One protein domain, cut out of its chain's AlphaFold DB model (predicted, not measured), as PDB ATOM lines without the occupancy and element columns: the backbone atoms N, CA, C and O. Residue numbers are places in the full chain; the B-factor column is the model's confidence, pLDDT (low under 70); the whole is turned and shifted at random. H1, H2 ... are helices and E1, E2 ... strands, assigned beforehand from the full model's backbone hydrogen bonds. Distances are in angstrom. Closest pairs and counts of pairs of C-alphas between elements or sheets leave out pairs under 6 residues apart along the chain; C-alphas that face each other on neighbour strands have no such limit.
ATOM      1  N   LEU A 100     259.074 170.215 197.611       85.88
ATOM      2  CA  LEU A 100     258.135 169.147 197.262       85.88
ATOM      3  C   LEU A 100     257.532 168.527 198.526       85.88
ATOM      4  O   LEU A 100     258.240 167.880 199.300       85.88
ATOM      5  N   LEU A 101     256.223 168.687 198.714       89.62
ATOM      6  CA  LEU A 101     255.468 168.033 199.784       89.62
ATOM      7  C   LEU A 101     254.987 166.657 199.331       89.62
ATOM      8  O   LEU A 101     254.378 166.546 198.267       89.62
ATOM      9  N   GLU A 102     255.151 165.634 200.170       89.38
ATOM     10  CA  GLU A 102     254.414 164.375 200.033       89.38
ATOM     11  C   GLU A 102     253.327 164.257 201.106       89.38
ATOM     12  O   GLU A 102     253.610 164.237 202.307       89.38
ATOM     13  N   LEU A 103     252.077 164.091 200.668       91.88
ATOM     14  CA  LEU A 103     250.903 163.981 201.530       91.88
ATOM     15  C   LEU A 103     250.138 162.666 201.296       91.88
ATOM     16  O   LEU A 103     250.144 162.085 200.209       91.88
ATOM     17  N   SER A 104     249.382 162.214 202.296       90.06
ATOM     18  CA  SER A 104     248.280 161.255 202.120       90.06
ATOM     19  C   SER A 104     246.983 161.843 202.646       90.06
ATOM     20  O   SER A 104     247.000 162.562 203.637       90.06
ATOM     21  N   HIS A 105     245.851 161.470 202.060       90.31
ATOM     22  CA  HIS A 105     244.551 161.808 202.634       90.31
ATOM     23  C   HIS A 105     244.314 161.045 203.954       90.31
ATOM     24  O   HIS A 105     244.776 159.912 204.111       90.31
ATOM     25  N   ILE A 106     243.606 161.672 204.892       91.00
ATOM     26  CA  ILE A 106     243.156 161.105 206.172       91.00
ATOM     27  C   ILE A 106     241.735 160.538 206.010       91.00
ATOM     28  O   ILE A 106     241.425 159.477 206.546       91.00
ATOM     29  N   TRP A 107     240.896 161.202 205.211       87.06
ATOM     30  CA  TRP A 107     239.539 160.778 204.854       87.06
ATOM     31  C   TRP A 107     239.315 160.802 203.331       87.06
ATOM     32  O   TRP A 107     240.119 161.384 202.600       87.06
ATOM     33  N   PRO A 108     238.259 160.151 202.806       86.19
ATOM     34  CA  PRO A 108     237.892 160.268 201.398       86.19
ATOM     35  C   PRO A 108     237.543 161.718 201.035       86.19
ATOM     36  O   PRO A 108     236.759 162.357 201.730       86.19
ATOM     37  N   MET A 109     238.104 162.204 199.931       87.00
ATOM     38  CA  MET A 109     237.862 163.528 199.356       87.00
ATOM     39  C   MET A 109     237.847 163.394 197.829       87.00
ATOM     40  O   MET A 109     238.522 162.505 197.283       87.00
ATOM     41  N   ASP A 110     237.071 164.235 197.146       90.88
ATOM     42  CA  ASP A 110     237.091 164.301 195.688       90.88
ATOM     43  C   ASP A 110     238.465 164.802 195.182       90.88
ATOM     44  O   ASP A 110     239.048 165.697 195.798       90.88
ATOM     45  N   PRO A 111     239.042 164.233 194.102       89.56
ATOM     46  CA  PRO A 111     240.350 164.664 193.616       89.56
ATOM     47  C   PRO A 111     240.404 166.128 193.167       89.56
ATOM     48  O   PRO A 111     241.417 166.772 193.403       89.56
ATOM     49  N   TRP A 112     239.351 166.661 192.547       89.25
ATOM     50  CA  TRP A 112     239.346 168.041 192.061       89.25
ATOM     51  C   TRP A 112     239.184 169.036 193.212       89.25
ATOM     52  O   TRP A 112     239.859 170.061 193.220       89.25
ATOM     53  N   GLU A 113     238.363 168.710 194.215       92.94
ATOM     54  CA  GLU A 113     238.277 169.491 195.460       92.94
ATOM     55  C   GLU A 113     239.618 169.498 196.212       92.94
ATOM     56  O   GLU A 113     240.078 170.551 196.644       92.94
ATOM     57  N   ALA A 114     240.275 168.337 196.315       92.31
ATOM     58  CA  ALA A 114     241.583 168.191 196.953       92.31
ATOM     59  C   ALA A 114     242.688 168.992 196.246       92.31
ATOM     60  O   ALA A 114     243.477 169.662 196.907       92.31
ATOM     61  N   GLU A 115     242.748 168.925 194.913       91.94
ATOM     62  CA  GLU A 115     243.709 169.674 194.100       91.94
ATOM     63  C   GLU A 115     243.474 171.183 194.224       91.94
ATOM     64  O   GLU A 115     244.400 171.914 194.565       91.94
ATOM     65  N   ALA A 116     242.232 171.645 194.042       93.19
ATOM     66  CA  ALA A 116     241.888 173.061 194.163       93.19
ATOM     67  C   ALA A 116     242.186 173.614 195.565       93.19
ATOM     68  O   ALA A 116     242.757 174.697 195.683       93.19
ATOM     69  N   TRP A 117     241.862 172.858 196.622       95.06
ATOM     70  CA  TRP A 117     242.156 173.260 197.996       95.06
ATOM     71  C   TRP A 117     243.662 173.375 198.247       95.06
ATOM     72  O   TRP A 117     244.100 174.385 198.783       95.06
ATOM     73  N   LEU A 118     244.468 172.397 197.815       95.44
ATOM     74  CA  LEU A 118     245.928 172.431 197.988       95.44
ATOM     75  C   LEU A 118     246.606 173.590 197.233       95.44
ATOM     76  O   LEU A 118     247.661 174.046 197.670       95.44
ATOM     77  N   ILE A 119     246.021 174.048 196.122       94.19
ATOM     78  CA  ILE A 119     246.539 175.161 195.310       94.19
ATOM     79  C   ILE A 119     246.187 176.538 195.892       94.19
ATOM     80  O   ILE A 119     246.976 177.467 195.754       94.19
ATOM     81  N   ASP A 120     245.043 176.675 196.565       95.06
ATOM     82  CA  ASP A 120     244.595 177.942 197.172       95.06
ATOM     83  C   ASP A 120     245.329 178.280 198.492       95.06
ATOM     84  O   ASP A 120     245.255 179.400 199.005       95.06
ATOM     85  N   LEU A 121     246.076 177.321 199.054       94.94
ATOM     86  CA  LEU A 121     246.843 177.496 200.288       94.94
ATOM     87  C   LEU A 121     248.016 178.471 200.127       94.94
ATOM     88  O   LEU A 121     248.884 178.323 199.269       94.94
ATOM     89  N   LYS A 122     248.106 179.419 201.062       94.12
ATOM     90  CA  LYS A 122     249.184 180.409 201.143       94.12
ATOM     91  C   LYS A 122     250.309 179.901 202.038       94.12
ATOM     92  O   LYS A 122     250.302 180.159 203.242       94.12
ATOM     93  N   PHE A 123     251.250 179.158 201.464       93.88
ATOM     94  CA  PHE A 123     252.418 178.676 202.198       93.88
ATOM     95  C   PHE A 123     253.485 179.769 202.353       93.88
ATOM     96  O   PHE A 123     253.663 180.620 201.481       93.88
ATOM     97  N   PHE A 124     254.245 179.691 203.443       91.75
ATOM     98  CA  PHE A 124     255.404 180.536 203.718       91.75
ATOM     99  C   PHE A 124     256.535 179.720 204.350       91.75
ATOM    100  O   PHE A 124     256.274 178.805 205.134       91.75
ATOM    101  N   LEU A 125     257.787 180.082 204.060       88.38
ATOM    102  CA  LEU A 125     258.936 179.651 204.857       88.38
ATOM    103  C   LEU A 125     259.282 180.695 205.900       88.38
ATOM    104  O   LEU A 125     259.509 181.858 205.565       88.38
ATOM    105  N   LEU A 126     259.384 180.239 207.144       86.56
ATOM    106  CA  LEU A 126     259.887 181.033 208.249       86.56
ATOM    107  C   LEU A 126     261.415 180.922 208.292       86.56
ATOM    108  O   LEU A 126     261.975 179.870 208.611       86.56
ATOM    109  N   LEU A 127     262.093 182.015 207.946       81.94
ATOM    110  CA  LEU A 127     263.546 182.125 207.945       81.94
ATOM    111  C   LEU A 127     263.973 182.982 209.145       81.94
ATOM    112  O   LEU A 127     263.625 184.162 209.245       81.94
ATOM    113  N   ASN A 128     264.705 182.361 210.071       70.75
ATOM    114  CA  ASN A 128     265.128 182.996 211.318       70.75
ATOM    115  C   ASN A 128     266.143 184.126 211.080       70.75
ATOM    116  O   ASN A 128     267.000 184.016 210.200       70.75
ATOM    117  N   THR A 129     266.087 185.166 211.912       61.56
ATOM    118  CA  THR A 129     267.141 186.185 212.006       61.56
ATOM    119  C   THR A 129     267.979 185.970 213.272       61.56
ATOM    120  O   THR A 129     267.868 184.943 213.940       61.56
ATOM    121  N   PHE A 130     268.876 186.907 213.580       58.53
ATOM    122  CA  PHE A 130     269.593 186.916 214.859       58.53
ATOM    123  C   PHE A 130     268.843 187.707 215.950       58.53
ATOM    124  O   PHE A 130     269.294 187.699 217.092       58.53
ATOM    125  N   ASP A 131     267.725 188.360 215.607       62.88
ATOM    126  CA  ASP A 131     266.908 189.181 216.501       62.88
ATOM    127  C   ASP A 131     265.568 188.480 216.784       62.88
ATOM    128  O   ASP A 131     264.759 188.284 215.876       62.88
ATOM    129  N   ASP A 132     265.292 188.151 218.049       66.69
ATOM    130  CA  ASP A 132     264.171 187.274 218.451       66.69
ATOM    131  C   ASP A 132     262.772 187.749 217.984       66.69
ATOM    132  O   ASP A 132     261.841 186.950 217.862       66.69
ATOM    133  N   ALA A 133     262.603 189.047 217.708       69.81
ATOM    134  CA  ALA A 133     261.323 189.659 217.340       69.81
ATOM    135  C   ALA A 133     261.087 189.819 215.824       69.81
ATOM    136  O   ALA A 133     259.955 190.100 215.422       69.81
ATOM    137  N   ILE A 134     262.121 189.682 214.985       79.12
ATOM    138  CA  ILE A 134     262.062 190.011 213.551       79.12
ATOM    139  C   ILE A 134     262.348 188.764 212.721       79.12
ATOM    140  O   ILE A 134     263.341 188.072 212.932       79.12
ATOM    141  N   TRP A 135     261.492 188.501 211.738       83.56
ATOM    142  CA  TRP A 135     261.524 187.283 210.939       83.56
ATOM    143  C   TRP A 135     261.407 187.598 209.450       83.56
ATOM    144  O   TRP A 135     260.684 188.514 209.055       83.56
ATOM    145  N   TYR A 136     262.092 186.820 208.612       84.88
ATOM    146  CA  TYR A 136     261.854 186.845 207.172       84.88
ATOM    147  C   TYR A 136     260.844 185.751 206.813       84.88
ATOM    148  O   TYR A 136     261.076 184.571 207.082       84.88
ATOM    149  N   LEU A 137     259.745 186.134 206.166       88.75
ATOM    150  CA  LEU A 137     258.813 185.209 205.529       88.75
ATOM    151  C   LEU A 137     259.065 185.184 204.026       88.75
ATOM    152  O   LEU A 137     258.957 186.208 203.359       88.75
ATOM    153  N   MET A 138     259.368 184.009 203.481       89.12
ATOM    154  CA  MET A 138     259.398 183.787 202.035       89.12
ATOM    155  C   MET A 138     258.067 183.177 201.603       89.12
ATOM    156  O   MET A 138     257.714 182.102 202.085       89.12
ATOM    157  N   SER A 139     257.325 183.835 200.711       91.62
ATOM    158  CA  SER A 139     256.102 183.252 200.140       91.62
ATOM    159  C   SER A 139     256.437 181.998 199.328       91.62
ATOM    160  O   SER A 139     257.436 181.980 198.611       91.62
ATOM    161  N   MET A 140     255.603 180.964 199.422       90.69
ATOM    162  CA  MET A 140     255.766 179.705 198.699       90.69
ATOM    163  C   MET A 140     254.483 179.408 197.917       90.69
ATOM    164  O   MET A 140     253.473 179.008 198.491       90.69
ATOM    165  N   THR A 141     254.499 179.623 196.604       91.00
ATOM    166  CA  THR A 141     253.310 179.480 195.751       91.00
ATOM    167  C   THR A 141     253.138 178.026 195.307       91.00
ATOM    168  O   THR A 141     254.049 177.497 194.665       91.00
ATOM    169  N   PRO A 142     251.997 177.363 195.565       92.50
ATOM    170  CA  PRO A 142     251.700 176.067 194.962       92.50
ATOM    171  C   PRO A 142     251.613 176.172 193.431       92.50
ATOM    172  O   PRO A 142     250.740 176.850 192.896       92.50
ATOM    173  N   LEU A 143     252.502 175.482 192.710       86.75
ATOM    174  CA  LEU A 143     252.456 175.422 191.242       86.75
ATOM    175  C   LEU A 143     251.506 174.340 190.735       86.75
ATOM    176  O   LEU A 143     250.838 174.516 189.717       86.75
ATOM    177  N   TRP A 144     251.499 173.191 191.410       86.19
ATOM    178  CA  TRP A 144     250.651 172.050 191.087       86.19
ATOM    179  C   TRP A 144     250.498 171.127 192.299       86.19
ATOM    180  O   TRP A 144     251.392 171.024 193.141       86.19
ATOM    181  N   ALA A 145     249.373 170.412 192.349       90.38
ATOM    182  CA  ALA A 145     249.078 169.372 193.324       90.38
ATOM    183  C   ALA A 145     248.573 168.138 192.565       90.38
ATOM    184  O   ALA A 145     247.528 168.183 191.928       90.38
ATOM    185  N   VAL A 146     249.319 167.029 192.582       85.88
ATOM    186  CA  VAL A 146     249.015 165.859 191.740       85.88
ATOM    187  C   VAL A 146     248.896 164.589 192.565       85.88
ATOM    188  O   VAL A 146     249.767 164.248 193.370       85.88
ATOM    189  N   ARG A 147     247.824 163.832 192.316       87.00
ATOM    190  CA  ARG A 147     247.599 162.522 192.926       87.00
ATOM    191  C   ARG A 147     248.324 161.411 192.165       87.00
ATOM    192  O   ARG A 147     248.129 161.202 190.973       87.00
ATOM    193  N   THR A 148     249.119 160.644 192.894       81.12
ATOM    194  CA  THR A 148     249.885 159.486 192.412       81.12
ATOM    195  C   THR A 148     249.042 158.201 192.365       81.12
ATOM    196  O   THR A 148     248.064 158.048 193.103       81.12
ATOM    197  N   ARG A 149     249.479 157.205 191.573       76.06
ATOM    198  CA  ARG A 149     248.908 155.838 191.530       76.06
ATOM    199  C   ARG A 149     248.873 155.161 192.909       76.06
ATOM    200  O   ARG A 149     247.928 154.440 193.213       76.06
ATOM    201  N   VAL A 150     249.842 155.460 193.781       76.81
ATOM    202  CA  VAL A 150     249.899 154.984 195.181       76.81
ATOM    203  C   VAL A 150     249.012 155.794 196.148       76.81
ATOM    204  O   VAL A 150     249.137 155.680 197.364       76.81
ATOM    205  N   LYS A 151     248.086 156.610 195.620       80.69
ATOM    206  CA  LYS A 151     247.110 157.443 196.353       80.69
ATOM    207  C   LYS A 151     247.717 158.509 197.284       80.69
ATOM    208  O   LYS A 151     246.981 159.080 198.095       80.69
ATOM    209  N   ARG A 152     249.013 158.803 197.136       86.62
ATOM    210  CA  ARG A 152     249.698 159.970 197.719       86.62
ATOM    211  C   ARG A 152     249.472 161.206 196.858       86.62
ATOM    212  O   ARG A 152     249.270 161.071 195.652       86.62
ATOM    213  N   TRP A 153     249.540 162.378 197.463       90.56
ATOM    214  CA  TRP A 153     249.582 163.665 196.778       90.56
ATOM    215  C   TRP A 153     251.006 164.198 196.807       90.56
ATOM    216  O   TRP A 153     251.667 164.096 197.839       90.56
ATOM    217  N   LEU A 154     251.456 164.757 195.689       89.25
ATOM    218  CA  LEU A 154     252.657 165.578 195.629       89.25
ATOM    219  C   LEU A 154     252.245 167.025 195.361       89.25
ATOM    220  O   LEU A 154     251.422 167.251 194.474       89.25
ATOM    221  N   VAL A 155     252.805 167.978 196.104       92.00
ATOM    222  CA  VAL A 155     252.581 169.419 195.895       92.00
ATOM    223  C   VAL A 155     253.927 170.100 195.725       92.00
ATOM    224  O   VAL A 155     254.774 169.988 196.613       92.00
ATOM    225  N   LEU A 156     254.133 170.779 194.597       89.00
ATOM    226  CA  LEU A 156     255.332 171.581 194.359       89.00
ATOM    227  C   LEU A 156     255.051 173.035 194.735       89.00
ATOM    228  O   LEU A 156     254.134 173.646 194.188       89.00
ATOM    229  N   LEU A 157     255.859 173.574 195.643       89.94
ATOM    230  CA  LEU A 157     255.844 174.976 196.033       89.94
ATOM    231  C   LEU A 157     257.054 175.691 195.428       89.94
ATOM    232  O   LEU A 157     258.183 175.224 195.584       89.94
ATOM    233  N   ASP A 158     256.824 176.833 194.792       85.94
ATOM    234  CA  ASP A 158     257.856 177.691 194.207       85.94
ATOM    235  C   ASP A 158     258.100 178.919 195.100       85.94
ATOM    236  O   ASP A 158     257.132 179.495 195.611       85.94
ATOM    237  N   PRO A 159     259.357 179.320 195.341       87.19
ATOM    238  CA  PRO A 159     259.676 180.423 196.232       87.19
ATOM    239  C   PRO A 159     259.475 181.765 195.527       87.19
ATOM    240  O   PRO A 159     260.024 182.016 194.455       87.19
ATOM    241  N   GLY A 160     258.691 182.635 196.155       86.19
ATOM    242  CA  GLY A 160     258.377 183.973 195.667       86.19
ATOM    243  C   GLY A 160     259.109 185.074 196.432       86.19
ATOM    244  O   GLY A 160     260.322 185.035 196.637       86.19
ATOM    245  N   GLU A 161     258.349 186.085 196.844       87.50
ATOM    246  CA  GLU A 161     258.868 187.283 197.504       87.50
ATOM    247  C   GLU A 161     259.272 187.019 198.964       87.50
ATOM    248  O   GLU A 161     258.767 186.100 199.618       87.50
ATOM    249  N   LEU A 162     260.207 187.837 199.460       87.12
ATOM    250  CA  LEU A 162     260.718 187.814 200.828       87.12
ATOM    251  C   LEU A 162     260.251 189.073 201.567       87.12
ATOM    252  O   LEU A 162     260.642 190.181 201.198       87.12
ATOM    253  N   THR A 163     259.473 188.894 202.630       87.25
ATOM    254  CA  THR A 163     258.874 189.976 203.424       87.25
ATOM    255  C   THR A 163     259.416 189.954 204.850       87.25
ATOM    256  O   THR A 163     259.593 188.888 205.439       87.25
ATOM    257  N   LEU A 164     259.673 191.134 205.420       87.19
ATOM    258  CA  LEU A 164     260.057 191.285 206.824       87.19
ATOM    259  C   LEU A 164     258.805 191.416 207.699       87.19
ATOM    260  O   LEU A 164     257.962 192.282 207.453       87.19
ATOM    261  N   VAL A 165     258.690 190.583 208.731       84.31
ATOM    262  CA  VAL A 165     257.549 190.596 209.651       84.31
ATOM    263  C   VAL A 165     257.987 190.587 211.109       84.31
ATOM    264  O   VAL A 165     259.036 190.052 211.471       84.31
ATOM    265  N   GLN A 166     257.135 191.153 211.956       83.25
ATOM    266  CA  GLN A 166     257.197 191.011 213.399       83.25
ATOM    267  C   GLN A 166     256.205 189.924 213.825       83.25
ATOM    268  O   GLN A 166     255.016 189.999 213.503       83.25
ATOM    269  N   LEU A 167     256.694 188.923 214.558       78.25
ATOM    270  CA  LEU A 167     255.861 187.884 215.164       78.25
ATOM    271  C   LEU A 167     255.614 188.245 216.627       78.25
ATOM    272  O   LEU A 167     256.564 188.446 217.380       78.25
ATOM    273  N   GLN A 168     254.345 188.330 217.035       72.50
ATOM    274  CA  GLN A 168     253.999 188.779 218.394       72.50
ATOM    275  C   GLN A 168     254.433 187.780 219.486       72.50
ATOM    276  O   GLN A 168     254.769 188.200 220.588       72.50
ATOM    277  N   ASN A 169     254.473 186.480 219.168       74.94
ATOM    278  CA  ASN A 169     254.856 185.393 220.077       74.94
ATOM    279  C   ASN A 169     255.892 184.474 219.402       74.94
ATOM    280  O   ASN A 169     255.560 183.357 219.021       74.94
ATOM    281  N   ALA A 170     257.120 184.950 219.168       70.94
ATOM    282  CA  ALA A 170     258.125 184.197 218.406       70.94
ATOM    283  C   ALA A 170     258.290 182.735 218.907       70.94
ATOM    284  O   ALA A 170     258.427 182.518 220.115       70.94
ATOM    285  N   PRO A 171     258.254 181.728 218.011       72.25
ATOM    286  CA  PRO A 171     258.236 180.325 218.414       72.25
ATOM    287  C   PRO A 171     259.545 179.898 219.089       72.25
ATOM    288  O   PRO A 171     260.633 180.295 218.674       72.25
ATOM    289  N   GLU A 172     259.448 179.046 220.117       73.25
ATOM    290  CA  GLU A 172     260.625 178.548 220.837       73.25
ATOM    291  C   GLU A 172     261.603 177.821 219.899       73.25
ATOM    292  O   GLU A 172     261.195 177.135 218.958       73.25
ATOM    293  N   GLN A 173     262.906 177.883 220.207       68.69
ATOM    294  CA  GLN A 173     263.971 177.308 219.369       68.69
ATOM    295  C   GLN A 173     263.749 175.820 219.014       68.69
ATOM    296  O   GLN A 173     264.176 175.359 217.955       68.69
ATOM    297  N   GLN A 174     263.073 175.071 219.890       67.06
ATOM    298  CA  GLN A 174     262.749 173.653 219.699       67.06
ATOM    299  C   GLN A 174     261.640 173.430 218.655       67.06
ATOM    300  O   GLN A 174     261.687 172.451 217.908       67.06
ATOM    301  N   ASP A 175     260.690 174.362 218.554       74.62
ATOM    302  CA  ASP A 175     259.548 174.292 217.641       74.62
ATOM    303  C   ASP A 175     259.840 174.912 216.264       74.62
ATOM    304  O   ASP A 175     259.094 174.650 215.321       74.62
ATOM    305  N   LEU A 176     260.933 175.664 216.080       76.00
ATOM    306  CA  LEU A 176     261.280 176.304 214.793       76.00
ATOM    307  C   LEU A 176     261.272 175.345 213.596       76.00
ATOM    308  O   LEU A 176     260.887 175.726 212.495       76.00
ATOM    309  N   ASN A 177     261.650 174.080 213.800       76.06
ATOM    310  CA  ASN A 177     261.596 173.062 212.749       76.06
ATOM    311  C   ASN A 177     260.164 172.738 212.291       76.06
ATOM    312  O   ASN A 177     259.975 172.375 211.132       76.06
ATOM    313  N   ARG A 178     259.174 172.874 213.182       79.38
ATOM    314  CA  ARG A 178     257.744 172.720 212.888       79.38
ATOM    315  C   ARG A 178     257.185 173.959 212.181       79.38
ATOM    316  O   ARG A 178     256.434 173.824 211.224       79.38
ATOM    317  N   TRP A 179     257.601 175.148 212.617       83.25
ATOM    318  CA  TRP A 179     257.216 176.440 212.031       83.25
ATOM    319  C   TRP A 179     257.933 176.780 210.715       83.25
ATOM    320  O   TRP A 179     257.583 177.748 210.050       83.25
ATOM    321  N   LYS A 180     258.933 175.986 210.318       83.69
ATOM    322  CA  LYS A 180     259.765 176.233 209.133       83.69
ATOM    323  C   LYS A 180     258.966 176.359 207.838       83.69
ATOM    324  O   LYS A 180     259.296 177.210 207.019       83.69
ATOM    325  N   LEU A 181     257.957 175.507 207.654       88.56
ATOM    326  CA  LEU A 181     256.940 175.666 206.619       88.56
ATOM    327  C   LEU A 181     255.605 175.890 207.317       88.56
ATOM    328  O   LEU A 181     255.131 175.042 208.077       88.56
ATOM    329  N   SER A 182     254.988 177.014 207.001       91.00
ATOM    330  CA  SER A 182     253.735 177.458 207.587       91.00
ATOM    331  C   SER A 182     252.711 177.802 206.518       91.00
ATOM    332  O   SER A 182     253.045 177.944 205.342       91.00
ATOM    333  N   ILE A 183     251.456 177.926 206.935       93.44
ATOM    334  CA  ILE A 183     250.347 178.406 206.114       93.44
ATOM    335  C   ILE A 183     249.734 179.623 206.798       93.44
ATOM    336  O   ILE A 183     249.653 179.677 208.024       93.44
ATOM    337  N   LEU A 184     249.334 180.604 205.996       91.81
ATOM    338  CA  LEU A 184     248.619 181.784 206.456       91.81
ATOM    339  C   LEU A 184     247.110 181.495 206.474       91.81
ATOM    340  O   LEU A 184     246.489 181.375 205.416       91.81
ATOM    341  N   GLU A 185     246.528 181.382 207.665       89.69
ATOM    342  CA  GLU A 185     245.081 181.270 207.867       89.69
ATOM    343  C   GLU A 185     244.477 182.630 208.260       89.69
ATOM    344  O   GLU A 185     245.115 183.470 208.894       89.69
ATOM    345  N   SER A 186     243.225 182.863 207.861       83.19
ATOM    346  CA  SER A 186     242.452 184.046 208.252       83.19
ATOM    347  C   SER A 186     241.427 183.677 209.323       83.19
ATOM    348  O   SER A 186     240.476 182.939 209.043       83.19
ATOM    349  N   SER A 187     241.599 184.219 210.520       70.56
ATOM    350  CA  SER A 187     240.769 184.016 211.707       70.56
ATOM    351  C   SER A 187     240.066 185.332 212.059       70.56
ATOM    352  O   SER A 187     240.486 186.029 212.972       70.56
ATOM    353  N   ASP A 188     239.004 185.686 211.315       62.72
ATOM    354  CA  ASP A 188     238.268 186.966 211.434       62.72
ATOM    355  C   ASP A 188     238.159 187.456 212.903       62.72
ATOM    356  O   ASP A 188     237.448 186.820 213.692       62.72
ATOM    357  N   PRO A 189     238.881 188.529 213.303       60.59
ATOM    358  CA  PRO A 189     239.469 189.591 212.468       60.59
ATOM    359  C   PRO A 189     240.985 189.512 212.170       60.59
ATOM    360  O   PRO A 189     241.509 190.421 211.525       60.59
ATOM    361  N   GLU A 190     241.714 188.510 212.666       75.19
ATOM    362  CA  GLU A 190     243.182 188.432 212.603       75.19
ATOM    363  C   GLU A 190     243.687 187.537 211.448       75.19
ATOM    364  O   GLU A 190     242.936 186.802 210.796       75.19
ATOM    365  N   VAL A 191     244.979 187.658 211.134       82.88
ATOM    366  CA  VAL A 191     245.676 186.823 210.150       82.88
ATOM    367  C   VAL A 191     246.829 186.133 210.865       82.88
ATOM    368  O   VAL A 191     247.769 186.777 211.338       82.88
ATOM    369  N   GLU A 192     246.739 184.812 210.943       89.38
ATOM    370  CA  GLU A 192     247.635 183.971 211.722       89.38
ATOM    371  C   GLU A 192     248.469 183.090 210.797       89.38
ATOM    372  O   GLU A 192     247.966 182.402 209.906       89.38
ATOM    373  N   LEU A 193     249.771 183.071 211.045       89.25
ATOM    374  CA  LEU A 193     250.639 182.027 210.542       89.25
ATOM    375  C   LEU A 193     250.476 180.802 211.449       89.25
ATOM    376  O   LEU A 193     250.541 180.915 212.672       89.25
ATOM    377  N   VAL A 194     250.285 179.626 210.862       90.38
ATOM    378  CA  VAL A 194     250.179 178.340 211.573       90.38
ATOM    379  C   VAL A 194     251.116 177.306 210.939       90.38
ATOM    380  O   VAL A 194     251.491 177.460 209.774       90.38
ATOM    381  N   PRO A 195     251.556 176.253 211.650       90.38
ATOM    382  CA  PRO A 195     252.424 175.234 211.063       90.38
ATOM    383  C   PRO A 195     251.712 174.505 209.923       90.38
ATOM    384  O   PRO A 195     250.547 174.124 210.064       90.38
ATOM    385  N   ALA A 196     252.392 174.261 208.801       91.69
ATOM    386  CA  ALA A 196     251.736 173.677 207.631       91.69
ATOM    387  C   ALA A 196     251.166 172.278 207.917       91.69
ATOM    388  O   ALA A 196     250.120 171.921 207.377       91.69
ATOM    389  N   ASP A 197     251.790 171.506 208.816       88.56
ATOM    390  CA  ASP A 197     251.273 170.203 209.237       88.56
ATOM    391  C   ASP A 197     249.879 170.297 209.881       88.56
ATOM    392  O   ASP A 197     249.067 169.391 209.696       88.56
ATOM    393  N   TYR A 198     249.573 171.391 210.582       88.44
ATOM    394  CA  TYR A 198     248.286 171.609 211.239       88.44
ATOM    395  C   TYR A 198     247.171 171.912 210.233       88.44
ATOM    396  O   TYR A 198     246.178 171.181 210.175       88.44
ATOM    397  N   SER A 199     247.356 172.927 209.384       91.88
ATOM    398  CA  SER A 199     246.393 173.296 208.338       91.88
ATOM    399  C   SER A 199     246.145 172.153 207.357       91.88
ATOM    400  O   SER A 199     245.000 171.866 207.006       91.88
ATOM    401  N   LEU A 200     247.202 171.432 206.961       93.56
ATOM    402  CA  LEU A 200     247.080 170.259 206.099       93.56
ATOM    403  C   LEU A 200     246.245 169.161 206.768       93.56
ATOM    404  O   LEU A 200     245.331 168.641 206.129       93.56
ATOM    405  N   ARG A 201     246.446 168.866 208.063       91.44
ATOM    406  CA  ARG A 201     245.598 167.910 208.808       91.44
ATOM    407  C   ARG A 201     244.143 168.363 208.888       91.44
ATOM    408  O   ARG A 201     243.256 167.536 208.692       91.44
ATOM    409  N   LYS A 202     243.899 169.653 209.137       90.81
ATOM    410  CA  LYS A 202     242.563 170.279 209.172       90.81
ATOM    411  C   LYS A 202     241.837 170.139 207.825       90.81
ATOM    412  O   LYS A 202     240.652 169.821 207.811       90.81
ATOM    413  N   GLY A 203     242.560 170.259 206.710       91.62
ATOM    414  CA  GLY A 203     242.069 169.958 205.358       91.62
ATOM    415  C   GLY A 203     242.041 168.473 204.974       91.62
ATOM    416  O   GLY A 203     241.625 168.142 203.869       91.62
ATOM    417  N   GLY A 204     242.455 167.554 205.851       93.31
ATOM    418  CA  GLY A 204     242.382 166.111 205.601       93.31
ATOM    419  C   GLY A 204     243.628 165.475 205.007       93.31
ATOM    420  O   GLY A 204     243.537 164.385 204.444       93.31
ATOM    421  N   PHE A 205     244.793 166.099 205.163       93.12
ATOM    422  CA  PHE A 205     246.078 165.621 204.665       93.12
ATOM    423  C   PHE A 205     247.066 165.357 205.808       93.12
ATOM    424  O   PHE A 205     247.315 166.197 206.666       93.12
ATOM    425  N   LYS A 206     247.692 164.179 205.799       90.88
ATOM    426  CA  LYS A 206     248.871 163.868 206.611       90.88
ATOM    427  C   LYS A 206     250.120 164.099 205.764       90.88
ATOM    428  O   LYS A 206     250.239 163.490 204.700       90.88
ATOM    429  N   VAL A 207     251.057 164.899 206.265       89.50
ATOM    430  CA  VAL A 207     252.387 165.062 205.659       89.50
ATOM    431  C   VAL A 207     253.270 163.848 205.957       89.50
ATOM    432  O   VAL A 207     253.190 163.260 207.039       89.50
ATOM    433  N   HIS A 208     254.102 163.460 204.989       83.19
ATOM    434  CA  HIS A 208     255.099 162.390 205.122       83.19
ATOM    435  C   HIS A 208     256.518 162.940 205.047       83.19
ATOM    436  O   HIS A 208     257.340 162.604 205.896       83.19
ATOM    437  N   SER A 209     256.783 163.812 204.075       78.06
ATOM    438  CA  SER A 209     258.086 164.439 203.852       78.06
ATOM    439  C   SER A 209     257.946 165.799 203.164       78.06
ATOM    440  O   SER A 209     256.934 166.088 202.517       78.06
ATOM    441  N   TYR A 210     258.994 166.610 203.302       78.94
ATOM    442  CA  TYR A 210     259.173 167.895 202.637       78.94
ATOM    443  C   TYR A 210     260.567 167.865 202.002       78.94
ATOM    444  O   TYR A 210     261.533 167.939 202.738       78.94
ATOM    445  N   LEU A 211     260.752 167.734 200.689       73.00
ATOM    446  CA  LEU A 211     262.109 167.838 200.116       73.00
ATOM    447  C   LEU A 211     262.451 169.327 199.920       73.00
ATOM    448  O   LEU A 211     261.590 170.042 199.402       73.00
ATOM    449  N   PRO A 212     263.646 169.821 200.328       63.97
ATOM    450  CA  PRO A 212     264.879 169.079 200.685       63.97
ATOM    451  C   PRO A 212     265.002 168.629 202.149       63.97
ATOM    452  O   PRO A 212     265.992 168.021 202.547       63.97
ATOM    453  N   TRP A 213     264.041 168.950 203.006       66.44
ATOM    454  CA  TRP A 213     264.111 168.654 204.434       66.44
ATOM    455  C   TRP A 213     263.840 167.175 204.728       66.44
ATOM    456  O   TRP A 213     262.707 166.760 204.953       66.44
ATOM    457  N   HIS A 214     264.924 166.399 204.835       54.50
ATOM    458  CA  HIS A 214     264.977 164.985 205.249       54.50
ATOM    459  C   HIS A 214     264.350 164.649 206.628       54.50
ATOM    460  O   HIS A 214     264.529 163.550 207.149       54.50
ATOM    461  N   ASN A 215     263.568 165.553 207.211       52.94
ATOM    462  CA  ASN A 215     262.771 165.313 208.398       52.94
ATOM    463  C   ASN A 215     261.429 164.696 207.984       52.94
ATOM    464  O   ASN A 215     260.510 165.386 207.531       52.94
ATOM    465  N   SER A 216     261.291 163.389 208.205       52.81
ATOM    466  CA  SER A 216     259.971 162.791 208.395       52.81
ATOM    467  C   SER A 216     259.259 163.546 209.520       52.81
ATOM    468  O   SER A 216     259.869 163.876 210.535       52.81
ATOM    469  N   THR A 217     257.977 163.872 209.334       54.94
ATOM    470  CA  THR A 217     257.211 164.645 210.332       54.94
ATOM    471  C   THR A 217     257.161 163.858 211.651       54.94
ATOM    472  O   THR A 217     256.516 162.804 211.667       54.94
ATOM    473  N   PRO A 218     257.810 164.314 212.745       53.25
ATOM    474  CA  PRO A 218     257.868 163.563 213.991       53.25
ATOM    475  C   PRO A 218     256.477 163.255 214.538       53.25
ATOM    476  O   PRO A 218     255.577 164.095 214.522       53.25
ATOM    477  N   GLU A 219     256.304 162.065 215.107       54.22
ATOM    478  CA  GLU A 219     255.023 161.623 215.674       54.22
ATOM    479  C   GLU A 219     254.567 162.508 216.852       54.22
ATOM    480  O   GLU A 219     253.374 162.599 217.144       54.22
ATOM    481  N   ALA A 220     255.493 163.239 217.479       48.81
ATOM    482  CA  ALA A 220     255.201 164.268 218.476       48.81
ATOM    483  C   ALA A 220     254.426 165.479 217.907       48.81
ATOM    484  O   ALA A 220     253.632 166.084 218.625       48.81
ATOM    485  N   TRP A 221     254.567 165.799 216.612       54.56
ATOM    486  CA  TRP A 221     253.815 166.882 215.949       54.56
ATOM    487  C   TRP A 221     252.351 166.487 215.658       54.56
ATOM    488  O   TRP A 221     251.610 167.226 215.023       54.56
ATOM    489  N   ASN A 222     251.890 165.327 216.143       50.97
ATOM    490  CA  ASN A 222     250.460 165.018 216.234       50.97
ATOM    491  C   ASN A 222     249.728 165.859 217.301       50.97
ATOM    492  O   ASN A 222     248.499 165.851 217.319       50.97
ATOM    493  N   ARG A 223     250.449 166.559 218.189       54.69
ATOM    494  CA  ARG A 223     249.853 167.526 219.118       54.69
ATOM    495  C   ARG A 223     249.376 168.757 218.345       54.69
ATOM    496  O   ARG A 223     250.102 169.259 217.480       54.69
ATOM    497  N   GLU A 224     248.194 169.262 218.687       56.88
ATOM    498  CA  GLU A 224     247.760 170.594 218.252       56.88
ATOM    499  C   GLU A 224     248.876 171.613 218.567       56.88
ATOM    500  O   GLU A 224     249.526 171.490 219.615       56.88
ATOM    501  N   PRO A 225     249.186 172.553 217.655       55.34
ATOM    502  CA  PRO A 225     250.029 173.694 217.983       55.34
ATOM    503  C   PRO A 225     249.475 174.445 219.203       55.34
ATOM    504  O   PRO A 225     248.304 174.298 219.559       55.34
ATOM    505  N   GLY A 226     250.311 175.283 219.820       60.66
ATOM    506  CA  GLY A 226     249.779 176.404 220.594       60.66
ATOM    507  C   GLY A 226     248.964 177.347 219.698       60.66
ATOM    508  O   GLY A 226     248.778 177.088 218.510       60.66
ATOM    509  N   GLU A 227     248.488 178.449 220.267       63.38
ATOM    510  CA  GLU A 227     247.825 179.516 219.505       63.38
ATOM    511  C   GLU A 227     248.669 179.920 218.277       63.38
ATOM    512  O   GLU A 227     249.903 179.828 218.305       63.38
ATOM    513  N   GLY A 228     248.008 180.300 217.176       73.75
ATOM    514  CA  GLY A 228     248.696 180.703 215.950       73.75
ATOM    515  C   GLY A 228     249.585 181.924 216.174       73.75
ATOM    516  O   GLY A 228     249.547 182.565 217.222       73.75
ATOM    517  N   LEU A 229     250.421 182.249 215.190       76.81
ATOM    518  CA  LEU A 229     251.320 183.397 215.261       76.81
ATOM    519  C   LEU A 229     250.720 184.577 214.501       76.81
ATOM    520  O   LEU A 229     250.730 184.561 213.268       76.81
ATOM    521  N   PRO A 230     250.253 185.630 215.194       78.44
ATOM    522  CA  PRO A 230     249.865 186.862 214.536       78.44
ATOM    523  C   PRO A 230     251.025 187.457 213.741       78.44
ATOM    524  O   PRO A 230     252.102 187.719 214.294       78.44
ATOM    525  N   VAL A 231     250.786 187.710 212.458       76.94
ATOM    526  CA  VAL A 231     251.765 188.334 211.563       76.94
ATOM    527  C   VAL A 231     251.482 189.828 211.468       76.94
ATOM    528  O   VAL A 231     250.371 190.236 211.133       76.94
ATOM    529  N   ARG A 232     252.500 190.658 211.707       81.44
ATOM    530  CA  ARG A 232     252.473 192.081 211.347       81.44
ATOM    531  C   ARG A 232     253.609 192.381 210.382       81.44
ATOM    532  O   ARG A 232     254.768 192.114 210.692       81.44
ATOM    533  N   GLU A 233     253.280 192.933 209.221       78.19
ATOM    534  CA  GLU A 233     254.285 193.444 208.288       78.19
ATOM    535  C   GLU A 233     255.021 194.633 208.916       78.19
ATOM    536  O   GLU A 233     254.401 195.517 209.515       78.19
ATOM    537  N   VAL A 234     256.348 194.646 208.794       75.81
ATOM    538  CA  VAL A 234     257.172 195.756 209.281       75.81
ATOM    539  C   VAL A 234     257.164 196.871 208.222       75.81
ATOM    540  O   VAL A 234     257.454 196.586 207.058       75.81
TER     541      VAL A 234
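Overview. This is residues 100 to 234 of the 261 residues of the protein "testis-expressed protein 19.2-like" of Peromyscus maniculatus bairdii (UniProt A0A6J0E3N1). This is a small closed barrel of six strands, E2, E3, E4, E8, E6 and E5 round the ring, with the long E3 and E4 hairpin running on past it. There E1 and E7 pair on, H1 covers the outside, and H3 sits between E5 and E7. The printed part has 135 residues, with four named helices and eight named strands in the order E1 H1 E2 E3 E4 H2 E5 E6 H3 E7 H4 E8; neighbour strands are antiparallel and the class is mixed. It is compact, with a radius of gyration of the C-alphas of 14.7 A, yet elongated, spanning 45 by 29 by 27 A.

Arrangement. Start at E1, residues 100 to 105: on one side is E4, residues 152 to 167, with N 101 and O 155 2.9 A apart, and on the other side E7, residues 205 to 211, with N 102 and O 209 3.0 A apart. H1, residues 111 to 120, is on the barrel, outside it, at a height over the sheet of 8.1 A; it lies over E4, at 13 degrees on the local plane, along the strands. E2, residues 123 to 128, E3, residues 134 to 147, and E4 form a meander, each strand the antiparallel neighbour of the one before; look at N 125 and O 138, 2.8 A, and N 135 and O 165, 2.9 A. H2, residues 176 to 179, is also outside the barrel, over none of its strands. E5, residues 181 to 187, pairs with E2 at N 182 and O 124, 2.9 A, and forms a hairpin with E6, residues 190 to 195, at N 185 and O 192, 2.9 A. H3, residues 196 to 202, stands at the sheet's level; its closest C-alpha pair with E5 is Ala 196 and Ser 182, 4.3 A. H4, residues 219 to 222, is not on the barrel. E8, residues 229 to 233, closes the ring, with N 166 and O 232 of E4 and E8 2.9 A apart, and N 193 and O 229 of E6 and E8 2.8 A apart. In H1 and H3 every O i to N i+4 pair is within hydrogen-bond range; H2 and H4 are too short for one.

Along the chain. Find C-alpha 100 at (258.135, 169.147, 197.262), where E1 begins. H1 measures 14.4 A from first to last C-alpha and E5 18.9 A. E3 measures 37.3 A and bends by 59 degrees at residue 143; E4 measures 33.5 A and bends by 102 degrees at residue 164. E8 ends at C-alpha 233, (254.285, 193.444, 208.288).

Size, cuts and confidence. The C-alphas farthest apart are those of Asp 131 and Arg 149, 45.4 A. The printed part has no cut and no long link. Its mean pLDDT is 81.0; look for values under 70 at residues 129 to 133, 173 to 174, 188 to 189 and 212 to 227.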